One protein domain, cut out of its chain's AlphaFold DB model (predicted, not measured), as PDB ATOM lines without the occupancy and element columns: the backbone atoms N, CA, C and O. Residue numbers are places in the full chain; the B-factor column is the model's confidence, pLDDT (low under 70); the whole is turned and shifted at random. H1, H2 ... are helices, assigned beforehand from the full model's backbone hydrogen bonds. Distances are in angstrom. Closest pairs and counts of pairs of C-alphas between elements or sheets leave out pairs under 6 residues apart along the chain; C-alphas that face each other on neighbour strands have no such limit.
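AT A GLANCE: This is residues 14 to 69 and 90 to 127 of the 128 residues of the protein "Flagellar biosynthesis protein FlgB" of Swingsia samuiensis (UniProt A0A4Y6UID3). Two long helices, H1 and H3, lie side by side and run opposite ways, and the chain after H1 folds back alongside it as a long open stretch with the single-turn helix H2 in it. One end of H3, residues 120 to 125, sticks out with residues 126 and 127, and the stretch 59 to 69 beyond H2 sticks out too. The printed part has 94 residues with three named helices, in the order H1, H2, H3, and no named strand; the class is all helix. The whole is loose, with a radius of gyration of the C-alphas of 17.9 A, and a rod in outline, spanning 59 by 27 by 24 A.

HOW THE PARTS SIT: H3, residues 94 to 125, and H1, residues 14 to 36, touch, with 16 pairs of C-alphas within 8 A. Their closest C-alphas, those of Gly 17 and Ala 111, are 6.3 A apart. They run opposite ways at a shallow tilt of 15 degrees. H2, residues 52 to 55, touches no helix but is near H1, with 5 pairs of C-alphas within 10 A; H2 and H3 are apart. In H1 and H3 every O i to N i+4 pair is within hydrogen-bond range; H2 is too short for such a pair, and its one O i to N i+3 pair is within range.

IN THESE COORDINATES: H3 is 47.1 A long, from C-alpha 94 at (26.664, -22.593, 36.008) to C-alpha 125 at (39.828, -35.006, -7.474). H1 is 33.1 A long and begins with C-alpha 14 at (42.222, -35.627, 8.766). H2 has four residues, Glu 52 to Leu 55.

THE WHOLE: The C-alphas farthest apart, those of Pro 41 and Gly 127, are 60.8 A from each other. The link from H1 to H2 is long, with 15 residues. The link from H2 to H3 runs across the cut: residues 70 to 89 are not printed, and C-alphas 69 and 90 are 45.5 A apart. The mean pLDDT of the printed part is 77.0; residue 41, residues 55 to 69 and residues 90 to 94 are under 70.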
ATOM      1  N   LEU A  14      43.052 -34.590   8.174       79.00
ATOM      2  CA  LEU A  14      42.222 -35.627   8.766       79.00
ATOM      3  C   LEU A  14      42.764 -36.066  10.130       79.00
ATOM      4  O   LEU A  14      41.975 -36.185  11.071       79.00
ATOM      5  N   SER A  15      44.075 -36.285  10.276       80.75
ATOM      6  CA  SER A  15      44.640 -36.560  11.604       80.75
ATOM      7  C   SER A  15      44.484 -35.366  12.539       80.75
ATOM      8  O   SER A  15      44.044 -35.569  13.669       80.75
ATOM      9  N   LEU A  16      44.691 -34.138  12.054       81.25
ATOM     10  CA  LEU A  16      44.469 -32.931  12.855       81.25
ATOM     11  C   LEU A  16      43.002 -32.780  13.296       81.25
ATOM     12  O   LEU A  16      42.719 -32.461  14.449       81.25
ATOM     13  N   GLY A  17      42.050 -33.047  12.397       80.69
ATOM     14  CA  GLY A  17      40.623 -33.029  12.716       80.69
ATOM     15  C   GLY A  17      40.253 -34.075  13.769       80.69
ATOM     16  O   GLY A  17      39.495 -33.783  14.692       80.69
ATOM     17  N   ARG A  18      40.831 -35.279  13.682       81.94
ATOM     18  CA  ARG A  18      40.649 -36.331  14.692       81.94
ATOM     19  C   ARG A  18      41.224 -35.922  16.048       81.94
ATOM     20  O   ARG A  18      40.574 -36.130  17.065       81.94
ATOM     21  N   GLU A  19      42.406 -35.317  16.056       84.50
ATOM     22  CA  GLU A  19      43.045 -34.807  17.270       84.50
ATOM     23  C   GLU A  19      42.205 -33.701  17.922       84.50
ATOM     24  O   GLU A  19      41.973 -33.734  19.130       84.50
ATOM     25  N   ARG A  20      41.644 -32.782  17.122       82.06
ATOM     26  CA  ARG A  20      40.722 -31.748  17.613       82.06
ATOM     27  C   ARG A  20      39.455 -32.343  18.220       82.06
ATOM     28  O   ARG A  20      39.020 -31.880  19.269       82.06
ATOM     29  N   LEU A  21      38.858 -33.350  17.580       84.38
ATOM     30  CA  LEU A  21      37.664 -34.020  18.105       84.38
ATOM     31  C   LEU A  21      37.945 -34.719  19.440       84.38
ATOM     32  O   LEU A  21      37.149 -34.585  20.368       84.38
ATOM     33  N   ASN A  22      39.089 -35.396  19.561       86.44
ATOM     34  CA  ASN A  22      39.509 -36.017  20.818       86.44
ATOM     35  C   ASN A  22      39.702 -34.966  21.923       86.44
ATOM     36  O   ASN A  22      39.164 -35.124  23.016       86.44
ATOM     37  N   TRP A  23      40.384 -33.857  21.618       87.44
ATOM     38  CA  TRP A  23      40.571 -32.748  22.559       87.44
ATOM     39  C   TRP A  23      39.235 -32.151  23.033       87.44
ATOM     40  O   TRP A  23      39.038 -31.921  24.226       87.44
ATOM     41  N   LEU A  24      38.277 -31.951  22.117       85.75
ATOM     42  CA  LEU A  24      36.937 -31.457  22.460       85.75
ATOM     43  C   LEU A  24      36.198 -32.417  23.397       85.75
ATOM     44  O   LEU A  24      35.524 -31.972  24.326       85.75
ATOM     45  N   GLN A  25      36.327 -33.723  23.165       87.31
ATOM     46  CA  GLN A  25      35.702 -34.745  23.998       87.31
ATOM     47  C   GLN A  25      36.292 -34.769  25.416       87.31
ATOM     48  O   GLN A  25      35.539 -34.811  26.390       87.31
ATOM     49  N   GLU A  26      37.617 -34.677  25.548       87.75
ATOM     50  CA  GLU A  26      38.288 -34.584  26.852       87.75
ATOM     51  C   GLU A  26      37.865 -33.324  27.617       87.75
ATOM     52  O   GLU A  26      37.529 -33.392  28.804       87.75
ATOM     53  N   ARG A  27      37.791 -32.175  26.931       88.69
ATOM     54  CA  ARG A  27      37.332 -30.922  27.545       88.69
ATOM     55  C   ARG A  27      35.891 -31.016  28.023       88.69
ATOM     56  O   ARG A  27      35.589 -30.612  29.145       88.69
ATOM     57  N   GLN A  28      35.005 -31.589  27.206       85.50
ATOM     58  CA  GLN A  28      33.603 -31.799  27.565       85.50
ATOM     59  C   GLN A  28      33.470 -32.638  28.843       85.50
ATOM     60  O   GLN A  28      32.658 -32.312  29.709       85.50
ATOM     61  N   GLN A  29      34.281 -33.688  28.994       87.88
ATOM     62  CA  GLN A  29      34.280 -34.523  30.194       87.88
ATOM     63  C   GLN A  29      34.699 -33.737  31.446       87.88
ATOM     64  O   GLN A  29      34.111 -33.908  32.515       87.88
ATOM     65  N   ILE A  30      35.694 -32.859  31.319       86.19
ATOM     66  CA  ILE A  30      36.181 -32.034  32.429       86.19
ATOM     67  C   ILE A  30      35.152 -30.977  32.827       86.19
ATOM     68  O   ILE A  30      34.879 -30.831  34.018       86.19
ATOM     69  N   LEU A  31      34.516 -30.310  31.861       79.94
ATOM     70  CA  LEU A  31      33.436 -29.361  32.146       79.94
ATOM     71  C   LEU A  31      32.230 -30.050  32.785       79.94
ATOM     72  O   LEU A  31      31.701 -29.548  33.771       79.94
ATOM     73  N   ALA A  32      31.839 -31.235  32.308       82.38
ATOM     74  CA  ALA A  32      30.791 -32.026  32.953       82.38
ATOM     75  C   ALA A  32      31.150 -32.355  34.414       82.38
ATOM     76  O   ALA A  32      30.298 -32.275  35.299       82.38
ATOM     77  N   GLY A  33      32.423 -32.660  34.681       83.81
ATOM     78  CA  GLY A  33      32.949 -32.825  36.034       83.81
ATOM     79  C   GLY A  33      32.880 -31.542  36.868       83.81
ATOM     80  O   GLY A  33      32.473 -31.598  38.027       83.81
ATOM     81  N   ASN A  34      33.224 -30.387  36.298       84.50
ATOM     82  CA  ASN A  34      33.128 -29.097  36.984       84.50
ATOM     83  C   ASN A  34      31.673 -28.752  37.327       84.50
ATOM     84  O   ASN A  34      31.401 -28.358  38.456       84.50
ATOM     85  N   VAL A  35      30.740 -28.961  36.391       77.38
ATOM     86  CA  VAL A  35      29.299 -28.754  36.602       77.38
ATOM     87  C   VAL A  35      28.773 -29.673  37.702       77.38
ATOM     88  O   VAL A  35      28.089 -29.209  38.607       77.38
ATOM     89  N   ALA A  36      29.142 -30.958  37.687       82.94
ATOM     90  CA  ALA A  36      28.722 -31.913  38.714       82.94
ATOM     91  C   ALA A  36      29.219 -31.548  40.125       82.94
ATOM     92  O   ALA A  36      28.584 -31.908  41.113       82.94
ATOM     93  N   ASN A  37      30.347 -30.841  40.224       80.44
ATOM     94  CA  ASN A  37      30.929 -30.407  41.492       80.44
ATOM     95  C   ASN A  37      30.704 -28.911  41.784       80.44
ATOM     96  O   ASN A  37      31.245 -28.406  42.768       80.44
ATOM     97  N   ALA A  38      29.899 -28.206  40.982       73.81
ATOM     98  CA  ALA A  38      29.671 -26.767  41.123       73.81
ATOM     99  C   ALA A  38      29.050 -26.391  42.482       73.81
ATOM    100  O   ALA A  38      29.355 -25.331  43.029       73.81
ATOM    101  N   ASP A  39      28.258 -27.295  43.064       72.44
ATOM    102  CA  ASP A  39      27.621 -27.130  44.377       72.44
ATOM    103  C   ASP A  39      28.502 -27.600  45.552       72.44
ATOM    104  O   ASP A  39      28.092 -27.550  46.713       72.44
ATOM    105  N   THR A  40      29.730 -28.064  45.285       74.75
ATOM    106  CA  THR A  40      30.656 -28.507  46.335       74.75
ATOM    107  C   THR A  40      31.392 -27.299  46.936       74.75
ATOM    108  O   THR A  40      32.019 -26.536  46.195       74.75
ATOM    109  N   PRO A  41      31.369 -27.095  48.269       69.44
ATOM    110  CA  PRO A  41      32.098 -25.996  48.902       69.44
ATOM    111  C   PRO A  41      33.613 -26.110  48.671       69.44
ATOM    112  O   PRO A  41      34.183 -27.189  48.834       69.44
ATOM    113  N   ASN A  42      34.280 -24.992  48.358       71.00
ATOM    114  CA  ASN A  42      35.726 -24.905  48.069       71.00
ATOM    115  C   ASN A  42      36.197 -25.664  46.809       71.00
ATOM    116  O   ASN A  42      37.391 -25.959  46.680       71.00
ATOM    117  N   PHE A  43      35.298 -25.994  45.878       72.12
ATOM    118  CA  PHE A  43      35.677 -26.667  44.636       72.12
ATOM    119  C   PHE A  43      36.425 -25.726  43.680       72.12
ATOM    120  O   PHE A  43      36.017 -24.585  43.462       72.12
ATOM    121  N   LYS A  44      37.526 -26.222  43.102       76.00
ATOM    122  CA  LYS A  44      38.340 -25.500  42.117       76.00
ATOM    123  C   LYS A  44      38.145 -26.122  40.732       76.00
ATOM    124  O   LYS A  44      38.429 -27.318  40.595       76.00
ATOM    125  N   PRO A  45      37.698 -25.351  39.727       75.94
ATOM    126  CA  PRO A  45      37.527 -25.861  38.374       75.94
ATOM    127  C   PRO A  45      38.863 -26.294  37.770       75.94
ATOM    128  O   PRO A  45      39.926 -25.759  38.095       75.94
ATOM    129  N   LYS A  46      38.793 -27.281  36.878       78.69
ATOM    130  CA  LYS A  46      39.922 -27.739  36.061       78.69
ATOM    131  C   LYS A  46      39.630 -27.447  34.592       78.69
ATOM    132  O   LYS A  46      38.475 -27.514  34.186       78.69
ATOM    133  N   ASP A  47      40.665 -27.175  33.808       79.62
ATOM    134  CA  ASP A  47      40.587 -27.096  32.345       79.62
ATOM    135  C   ASP A  47      41.837 -27.754  31.738       79.62
ATOM    136  O   ASP A  47      42.823 -28.005  32.443       79.62
ATOM    137  N   ILE A  48      41.778 -28.073  30.448       83.62
ATOM    138  CA  ILE A  48      42.908 -28.607  29.681       83.62
ATOM    139  C   ILE A  48      43.638 -27.502  28.941       83.62
ATOM    140  O   ILE A  48      43.106 -26.423  28.689       83.62
ATOM    141  N   SER A  49      44.885 -27.788  28.571       83.12
ATOM    142  CA  SER A  49      45.680 -26.862  27.779       83.12
ATOM    143  C   SER A  49      44.984 -26.533  26.448       83.12
ATOM    144  O   SER A  49      44.418 -27.437  25.820       83.12
ATOM    145  N   PRO A  50      45.061 -25.266  25.998       81.00
ATOM    146  CA  PRO A  50      44.499 -24.849  24.720       81.00
ATOM    147  C   PRO A  50      45.061 -25.686  23.563       81.00
ATOM    148  O   PRO A  50      46.258 -25.993  23.531       81.00
ATOM    149  N   PHE A  51      44.203 -26.060  22.614       76.69
ATOM    150  CA  PHE A  51      44.583 -26.845  21.432       76.69
ATOM    151  C   PHE A  51      45.566 -26.090  20.525       76.69
ATOM    152  O   PHE A  51      46.317 -26.675  19.762       76.69
ATOM    153  N   GLU A  52      45.623 -24.769  20.623       76.06
ATOM    154  CA  GLU A  52      46.584 -23.911  19.935       76.06
ATOM    155  C   GLU A  52      48.031 -24.337  20.240       76.06
ATOM    156  O   GLU A  52      48.909 -24.237  19.385       76.06
ATOM    157  N   ASN A  53      48.279 -24.915  21.421       76.50
ATOM    158  CA  ASN A  53      49.584 -25.470  21.771       76.50
ATOM    159  C   ASN A  53      49.947 -26.725  20.963       76.50
ATOM    160  O   ASN A  53      51.130 -26.943  20.704       76.50
ATOM    161  N   THR A  54      48.968 -27.537  20.548       72.00
ATOM    162  CA  THR A  54      49.222 -28.664  19.633       72.00
ATOM    163  C   THR A  54      49.456 -28.150  18.214       72.00
ATOM    164  O   THR A  54      50.330 -28.658  17.514       72.00
ATOM    165  N   LEU A  55      48.783 -27.059  17.825       68.81
ATOM    166  CA  LEU A  55      49.008 -26.370  16.550       68.81
ATOM    167  C   LEU A  55      50.398 -25.740  16.441       68.81
ATOM    168  O   LEU A  55      50.995 -25.822  15.377       68.81
ATOM    169  N   ASN A  56      50.953 -25.194  17.525       67.94
ATOM    170  CA  ASN A  56      52.314 -24.638  17.545       67.94
ATOM    171  C   ASN A  56      53.406 -25.674  17.221       67.94
ATOM    172  O   ASN A  56      54.518 -25.309  16.846       67.94
ATOM    173  N   GLN A  57      53.104 -26.968  17.355       64.62
ATOM    174  CA  GLN A  57      53.997 -28.055  16.947       64.62
ATOM    175  C   GLN A  57      54.028 -28.234  15.418       64.62
ATOM    176  O   GLN A  57      55.013 -28.725  14.862       64.62
ATOM    177  N   PHE A  58      52.976 -27.789  14.729       62.16
ATOM    178  CA  PHE A  58      52.900 -27.721  13.280       62.16
ATOM    179  C   PHE A  58      53.330 -26.322  12.833       62.16
ATOM    180  O   PHE A  58      52.605 -25.344  12.983       62.16
ATOM    181  N   ASN A  59      54.524 -26.214  12.252       58.06
ATOM    182  CA  ASN A  59      55.079 -24.947  11.774       58.06
ATOM    183  C   ASN A  59      54.372 -24.491  10.473       58.06
ATOM    184  O   ASN A  59      54.963 -24.484   9.392       58.06
ATOM    185  N   ILE A  60      53.076 -24.178  10.556       58.28
ATOM    186  CA  ILE A  60      52.240 -23.750   9.431       58.28
ATOM    187  C   ILE A  60      52.416 -22.243   9.274       58.28
ATOM    188  O   ILE A  60      51.771 -21.451   9.953       58.28
ATOM    189  N   THR A  61      53.303 -21.831   8.373       62.53
ATOM    190  CA  THR A  61      53.351 -20.439   7.923       62.53
ATOM    191  C   THR A  61      52.280 -20.256   6.845       62.53
ATOM    192  O   THR A  61      52.413 -20.855   5.776       62.53
ATOM    193  N   PRO A  62      51.204 -19.486   7.094       59.53
ATOM    194  CA  PRO A  62      50.203 -19.223   6.072       59.53
ATOM    195  C   PRO A  62      50.859 -18.470   4.911       59.53
ATOM    196  O   PRO A  62      51.445 -17.404   5.093       59.53
ATOM    197  N   ILE A  63      50.789 -19.057   3.718       62.34
ATOM    198  CA  ILE A  63      51.249 -18.429   2.479       62.34
ATOM    199  C   ILE A  63      50.031 -17.750   1.865       62.34
ATOM    200  O   ILE A  63      49.033 -18.412   1.582       62.34
ATOM    201  N   THR A  64      50.099 -16.435   1.672       62.47
ATOM    202  CA  THR A  64      49.064 -15.703   0.941       62.47
ATOM    203  C   THR A  64      49.159 -16.079  -0.536       62.47
ATOM    204  O   THR A  64      50.218 -15.966  -1.154       62.47
ATOM    205  N   THR A  65      48.068 -16.582  -1.109       68.50
ATOM    206  CA  THR A  65      48.025 -16.993  -2.522       68.50
ATOM    207  C   THR A  65      47.490 -15.886  -3.431       68.50
ATOM    208  O   THR A  65      47.807 -15.861  -4.618       68.50
ATOM    209  N   HIS A  66      46.745 -14.925  -2.876       69.44
ATOM    210  CA  HIS A  66      46.198 -13.771  -3.580       69.44
ATOM    211  C   HIS A  66      46.185 -12.509  -2.701       69.44
ATOM    212  O   HIS A  66      46.101 -12.576  -1.479       69.44
ATOM    213  N   THR A  67      46.185 -11.328  -3.327       64.12
ATOM    214  CA  THR A  67      46.144 -10.015  -2.643       64.12
ATOM    215  C   THR A  67      44.847  -9.769  -1.848       64.12
ATOM    216  O   THR A  67      44.814  -8.882  -1.004       64.12
ATOM    217  N   ASN A  68      43.798 -10.567  -2.089       65.31
ATOM    218  CA  ASN A  68      42.525 -10.524  -1.352       65.31
ATOM    219  C   ASN A  68      42.373 -11.696  -0.364       65.31
ATOM    220  O   ASN A  68      41.292 -11.874   0.198       65.31
ATOM    221  N   ASP A  69      43.414 -12.512  -0.179       68.00
ATOM    222  CA  ASP A  69      43.388 -13.551   0.844       68.00
ATOM    223  C   ASP A  69      43.444 -12.922   2.236       68.00
ATOM    224  O   ASP A  69      43.881 -11.783   2.412       68.00
ATOM    225  N   ASN A  90      31.934 -19.648  45.218       48.66
ATOM    226  CA  ASN A  90      32.442 -20.735  44.377       48.66
ATOM    227  C   ASN A  90      32.971 -20.190  43.038       48.66
ATOM    228  O   ASN A  90      32.375 -19.312  42.418       48.66
ATOM    229  N   GLN A  91      34.096 -20.743  42.576       55.09
ATOM    230  CA  GLN A  91      34.781 -20.369  41.325       55.09
ATOM    231  C   GLN A  91      34.104 -20.929  40.056       55.09
ATOM    232  O   GLN A  91      34.700 -20.911  38.984       55.09
ATOM    233  N   VAL A  92      32.882 -21.461  40.158       57.00
ATOM    234  CA  VAL A  92      32.165 -22.113  39.053       57.00
ATOM    235  C   VAL A  92      30.787 -21.473  38.904       57.00
ATOM    236  O   VAL A  92      29.908 -21.693  39.734       57.00
ATOM    237  N   SER A  93      30.598 -20.678  37.849       69.94
ATOM    238  CA  SER A  93      29.285 -20.157  37.454       69.94
ATOM    239  C   SER A  93      28.609 -21.139  36.495       69.94
ATOM    240  O   SER A  93      29.157 -21.439  35.435       69.94
ATOM    241  N   LEU A  94      27.426 -21.657  36.852       69.81
ATOM    242  CA  LEU A  94      26.664 -22.593  36.008       69.81
ATOM    243  C   LEU A  94      26.367 -22.003  34.622       69.81
ATOM    244  O   LEU A  94      26.474 -22.707  33.623       69.81
ATOM    245  N   GLU A  95      26.039 -20.713  34.567       73.19
ATOM    246  CA  GLU A  95      25.779 -19.979  33.325       73.19
ATOM    247  C   GLU A  95      27.011 -19.972  32.413       73.19
ATOM    248  O   GLU A  95      26.926 -20.369  31.252       73.19
ATOM    249  N   GLN A  96      28.185 -19.664  32.971       72.69
ATOM    250  CA  GLN A  96      29.453 -19.674  32.240       72.69
ATOM    251  C   GLN A  96      29.831 -21.088  31.757       72.69
ATOM    252  O   GLN A  96      30.385 -21.261  30.672       72.69
ATOM    253  N   GLN A  97      29.520 -22.125  32.542       73.75
ATOM    254  CA  GLN A  97      29.735 -23.515  32.125       73.75
ATOM    255  C   GLN A  97      28.782 -23.919  30.989       73.75
ATOM    256  O   GLN A  97      29.198 -24.607  30.058       73.75
ATOM    257  N   MET A  98      27.521 -23.478  31.026       76.06
ATOM    258  CA  MET A  98      26.558 -23.716  29.946       76.06
ATOM    259  C   MET A  98      26.951 -22.993  28.652       76.06
ATOM    260  O   MET A  98      26.854 -23.585  27.576       76.06
ATOM    261  N   GLU A  99      27.460 -21.764  28.747       82.50
ATOM    262  CA  GLU A  99      28.020 -21.030  27.607       82.50
ATOM    263  C   GLU A  99      29.198 -21.792  26.981       82.50
ATOM    264  O   GLU A  99      29.222 -22.026  25.770       82.50
ATOM    265  N   GLN A 100      30.137 -22.277  27.801       76.06
ATOM    266  CA  GLN A 100      31.265 -23.083  27.324       76.06
ATOM    267  C   GLN A 100      30.812 -24.391  26.658       76.06
ATOM    268  O   GLN A 100      31.377 -24.787  25.638       76.06
ATOM    269  N   ILE A 101      29.771 -25.050  27.182       76.44
ATOM    270  CA  ILE A 101      29.182 -26.245  26.557       76.44
ATOM    271  C   ILE A 101      28.586 -25.907  25.185       76.44
ATOM    272  O   ILE A 101      28.802 -26.656  24.231       76.44
ATOM    273  N   SER A 102      27.869 -24.786  25.051       81.94
ATOM    274  CA  SER A 102      27.363 -24.324  23.750       81.94
ATOM    275  C   SER A 102      28.512 -24.099  22.767       81.94
ATOM    276  O   SER A 102      28.497 -24.631  21.659       81.94
ATOM    277  N   HIS A 103      29.556 -23.401  23.213       77.44
ATOM    278  CA  HIS A 103      30.734 -23.122  22.400       77.44
ATOM    279  C   HIS A 103      31.441 -24.403  21.924       77.44
ATOM    280  O   HIS A 103      31.881 -24.489  20.779       77.44
ATOM    281  N   ILE A 104      31.520 -25.434  22.770       78.38
ATOM    282  CA  ILE A 104      32.082 -26.735  22.386       78.38
ATOM    283  C   ILE A 104      31.242 -27.412  21.303       78.38
ATOM    284  O   ILE A 104      31.817 -27.947  20.355       78.38
ATOM    285  N   ASN A 105      29.912 -27.381  21.410       80.25
ATOM    286  CA  ASN A 105      29.040 -27.952  20.380       80.25
ATOM    287  C   ASN A 105      29.254 -27.254  19.026       80.25
ATOM    288  O   ASN A 105      29.421 -27.927  18.006       80.25
ATOM    289  N   ASP A 106      29.354 -25.922  19.017       84.56
ATOM    290  CA  ASP A 106      29.650 -25.155  17.799       84.56
ATOM    291  C   ASP A 106      31.002 -25.560  17.188       84.56
ATOM    292  O   ASP A 106      31.112 -25.805  15.981       84.56
ATOM    293  N   GLN A 107      32.037 -25.708  18.024       75.50
ATOM    294  CA  GLN A 107      33.364 -26.154  17.590       75.50
ATOM    295  C   GLN A 107      33.359 -27.591  17.040       75.50
ATOM    296  O   GLN A 107      34.057 -27.871  16.059       75.50
ATOM    297  N   GLN A 108      32.575 -28.501  17.628       76.75
ATOM    298  CA  GLN A 108      32.409 -29.868  17.124       76.75
ATOM    299  C   GLN A 108      31.771 -29.865  15.728       76.75
ATOM    300  O   GLN A 108      32.298 -30.499  14.810       76.75
ATOM    301  N   HIS A 109      30.688 -29.107  15.532       82.88
ATOM    302  CA  HIS A 109      30.047 -28.971  14.221       82.88
ATOM    303  C   HIS A 109      30.992 -28.371  13.174       82.88
ATOM    304  O   HIS A 109      31.052 -28.854  12.041       82.88
ATOM    305  N   PHE A 110      31.780 -27.362  13.547       83.38
ATOM    306  CA  PHE A 110      32.776 -26.764  12.664       83.38
ATOM    307  C   PHE A 110      33.848 -27.769  12.213       83.38
ATOM    308  O   PHE A 110      34.127 -27.875  11.016       83.38
ATOM    309  N   ALA A 111      34.397 -28.564  13.136       76.38
ATOM    310  CA  ALA A 111      35.391 -29.589  12.817       76.38
ATOM    311  C   ALA A 111      34.842 -30.655  11.849       76.38
ATOM    312  O   ALA A 111      35.503 -31.013  10.870       76.38
ATOM    313  N   VAL A 112      33.606 -31.119  12.068       86.62
ATOM    314  CA  VAL A 112      32.927 -32.080  11.176       86.62
ATOM    315  C   VAL A 112      32.694 -31.489   9.784       86.62
ATOM    316  O   VAL A 112      32.866 -32.183   8.777       86.62
ATOM    317  N   ASN A 113      32.345 -30.205   9.701       86.31
ATOM    318  CA  ASN A 113      32.152 -29.511   8.428       86.31
ATOM    319  C   ASN A 113      33.454 -29.405   7.628       86.31
ATOM    320  O   ASN A 113      33.455 -29.687   6.425       86.31
ATOM    321  N   ILE A 114      34.571 -29.057   8.279       85.00
ATOM    322  CA  ILE A 114      35.896 -29.052   7.641       85.00
ATOM    323  C   ILE A 114      36.238 -30.450   7.122       85.00
ATOM    324  O   ILE A 114      36.617 -30.596   5.959       85.00
ATOM    325  N   TYR A 115      36.051 -31.476   7.955       80.69
ATOM    326  CA  TYR A 115      36.329 -32.861   7.584       80.69
ATOM    327  C   TYR A 115      35.517 -33.304   6.358       80.69
ATOM    328  O   TYR A 115      36.070 -33.819   5.383       80.69
ATOM    329  N   SER A 116      34.213 -33.031   6.372       83.50
ATOM    330  CA  SER A 116      33.306 -33.363   5.272       83.50
ATOM    331  C   SER A 116      33.696 -32.633   3.984       83.50
ATOM    332  O   SER A 116      33.693 -33.224   2.904       83.50
ATOM    333  N   LYS A 117      34.082 -31.355   4.074       85.31
ATOM    334  CA  LYS A 117      34.509 -30.565   2.911       85.31
ATOM    335  C   LYS A 117      35.829 -31.057   2.319       85.31
ATOM    336  O   LYS A 117      35.937 -31.143   1.098       85.31
ATOM    337  N   TYR A 118      36.790 -31.430   3.162       82.06
ATOM    338  CA  TYR A 118      38.046 -32.035   2.722       82.06
ATOM    339  C   TYR A 118      37.809 -33.361   1.990       82.06
ATOM    340  O   TYR A 118      38.342 -33.573   0.901       82.06
ATOM    341  N   LEU A 119      36.943 -34.217   2.537       84.88
ATOM    342  CA  LEU A 119      36.590 -35.484   1.904       84.88
ATOM    343  C   LEU A 119      35.906 -35.273   0.545       84.88
ATOM    344  O   LEU A 119      36.260 -35.946  -0.418       84.88
ATOM    345  N   ASN A 120      34.992 -34.304   0.441       86.38
ATOM    346  CA  ASN A 120      34.358 -33.944  -0.829       86.38
ATOM    347  C   ASN A 120      35.378 -33.448  -1.867       86.38
ATOM    348  O   ASN A 120      35.302 -33.840  -3.029       86.38
ATOM    349  N   MET A 121      36.357 -32.626  -1.469       84.94
ATOM    350  CA  MET A 121      37.440 -32.202  -2.369       84.94
ATOM    351  C   MET A 121      38.287 -33.393  -2.834       84.94
ATOM    352  O   MET A 121      38.584 -33.502  -4.021       84.94
ATOM    353  N   PHE A 122      38.626 -34.314  -1.930       82.44
ATOM    354  CA  PHE A 122      39.376 -35.526  -2.263       82.44
ATOM    355  C   PHE A 122      38.606 -36.437  -3.234       82.44
ATOM    356  O   PHE A 122      39.173 -36.923  -4.210       82.44
ATOM    357  N   GLN A 123      37.300 -36.615  -3.013       84.19
ATOM    358  CA  GLN A 123      36.411 -37.359  -3.914       84.19
ATOM    359  C   GLN A 123      36.293 -36.686  -5.289       84.19
ATOM    360  O   GLN A 123      36.441 -37.359  -6.307       84.19
ATOM    361  N   THR A 124      36.159 -35.354  -5.316       90.00
ATOM    362  CA  THR A 124      36.104 -34.560  -6.557       90.00
ATOM    363  C   THR A 124      37.364 -34.764  -7.405       90.00
ATOM    364  O   THR A 124      37.276 -34.944  -8.618       90.00
ATOM    365  N   VAL A 125      38.547 -34.781  -6.779       84.75
ATOM    366  CA  VAL A 125      39.828 -35.006  -7.474       84.75
ATOM    367  C   VAL A 125      39.968 -36.451  -7.972       84.75
ATOM    368  O   VAL A 125      40.592 -36.687  -9.004       84.75
ATOM    369  N   LEU A 126      39.356 -37.417  -7.284       83.19
ATOM    370  CA  LEU A 126      39.327 -38.826  -7.692       83.19
ATOM    371  C   LEU A 126      38.311 -39.133  -8.807       83.19
ATOM    372  O   LEU A 126      38.265 -40.268  -9.284       83.19
ATOM    373  N   GLY A 127      37.537 -38.144  -9.259       72.50
ATOM    374  CA  GLY A 127      36.672 -38.273 -10.432       72.50
ATOM    375  C   GLY A 127      35.377 -39.045 -10.184       72.50
ATOM    376  O   GLY A 127      34.930 -39.779 -11.070       72.50
TER     377      GLY A 127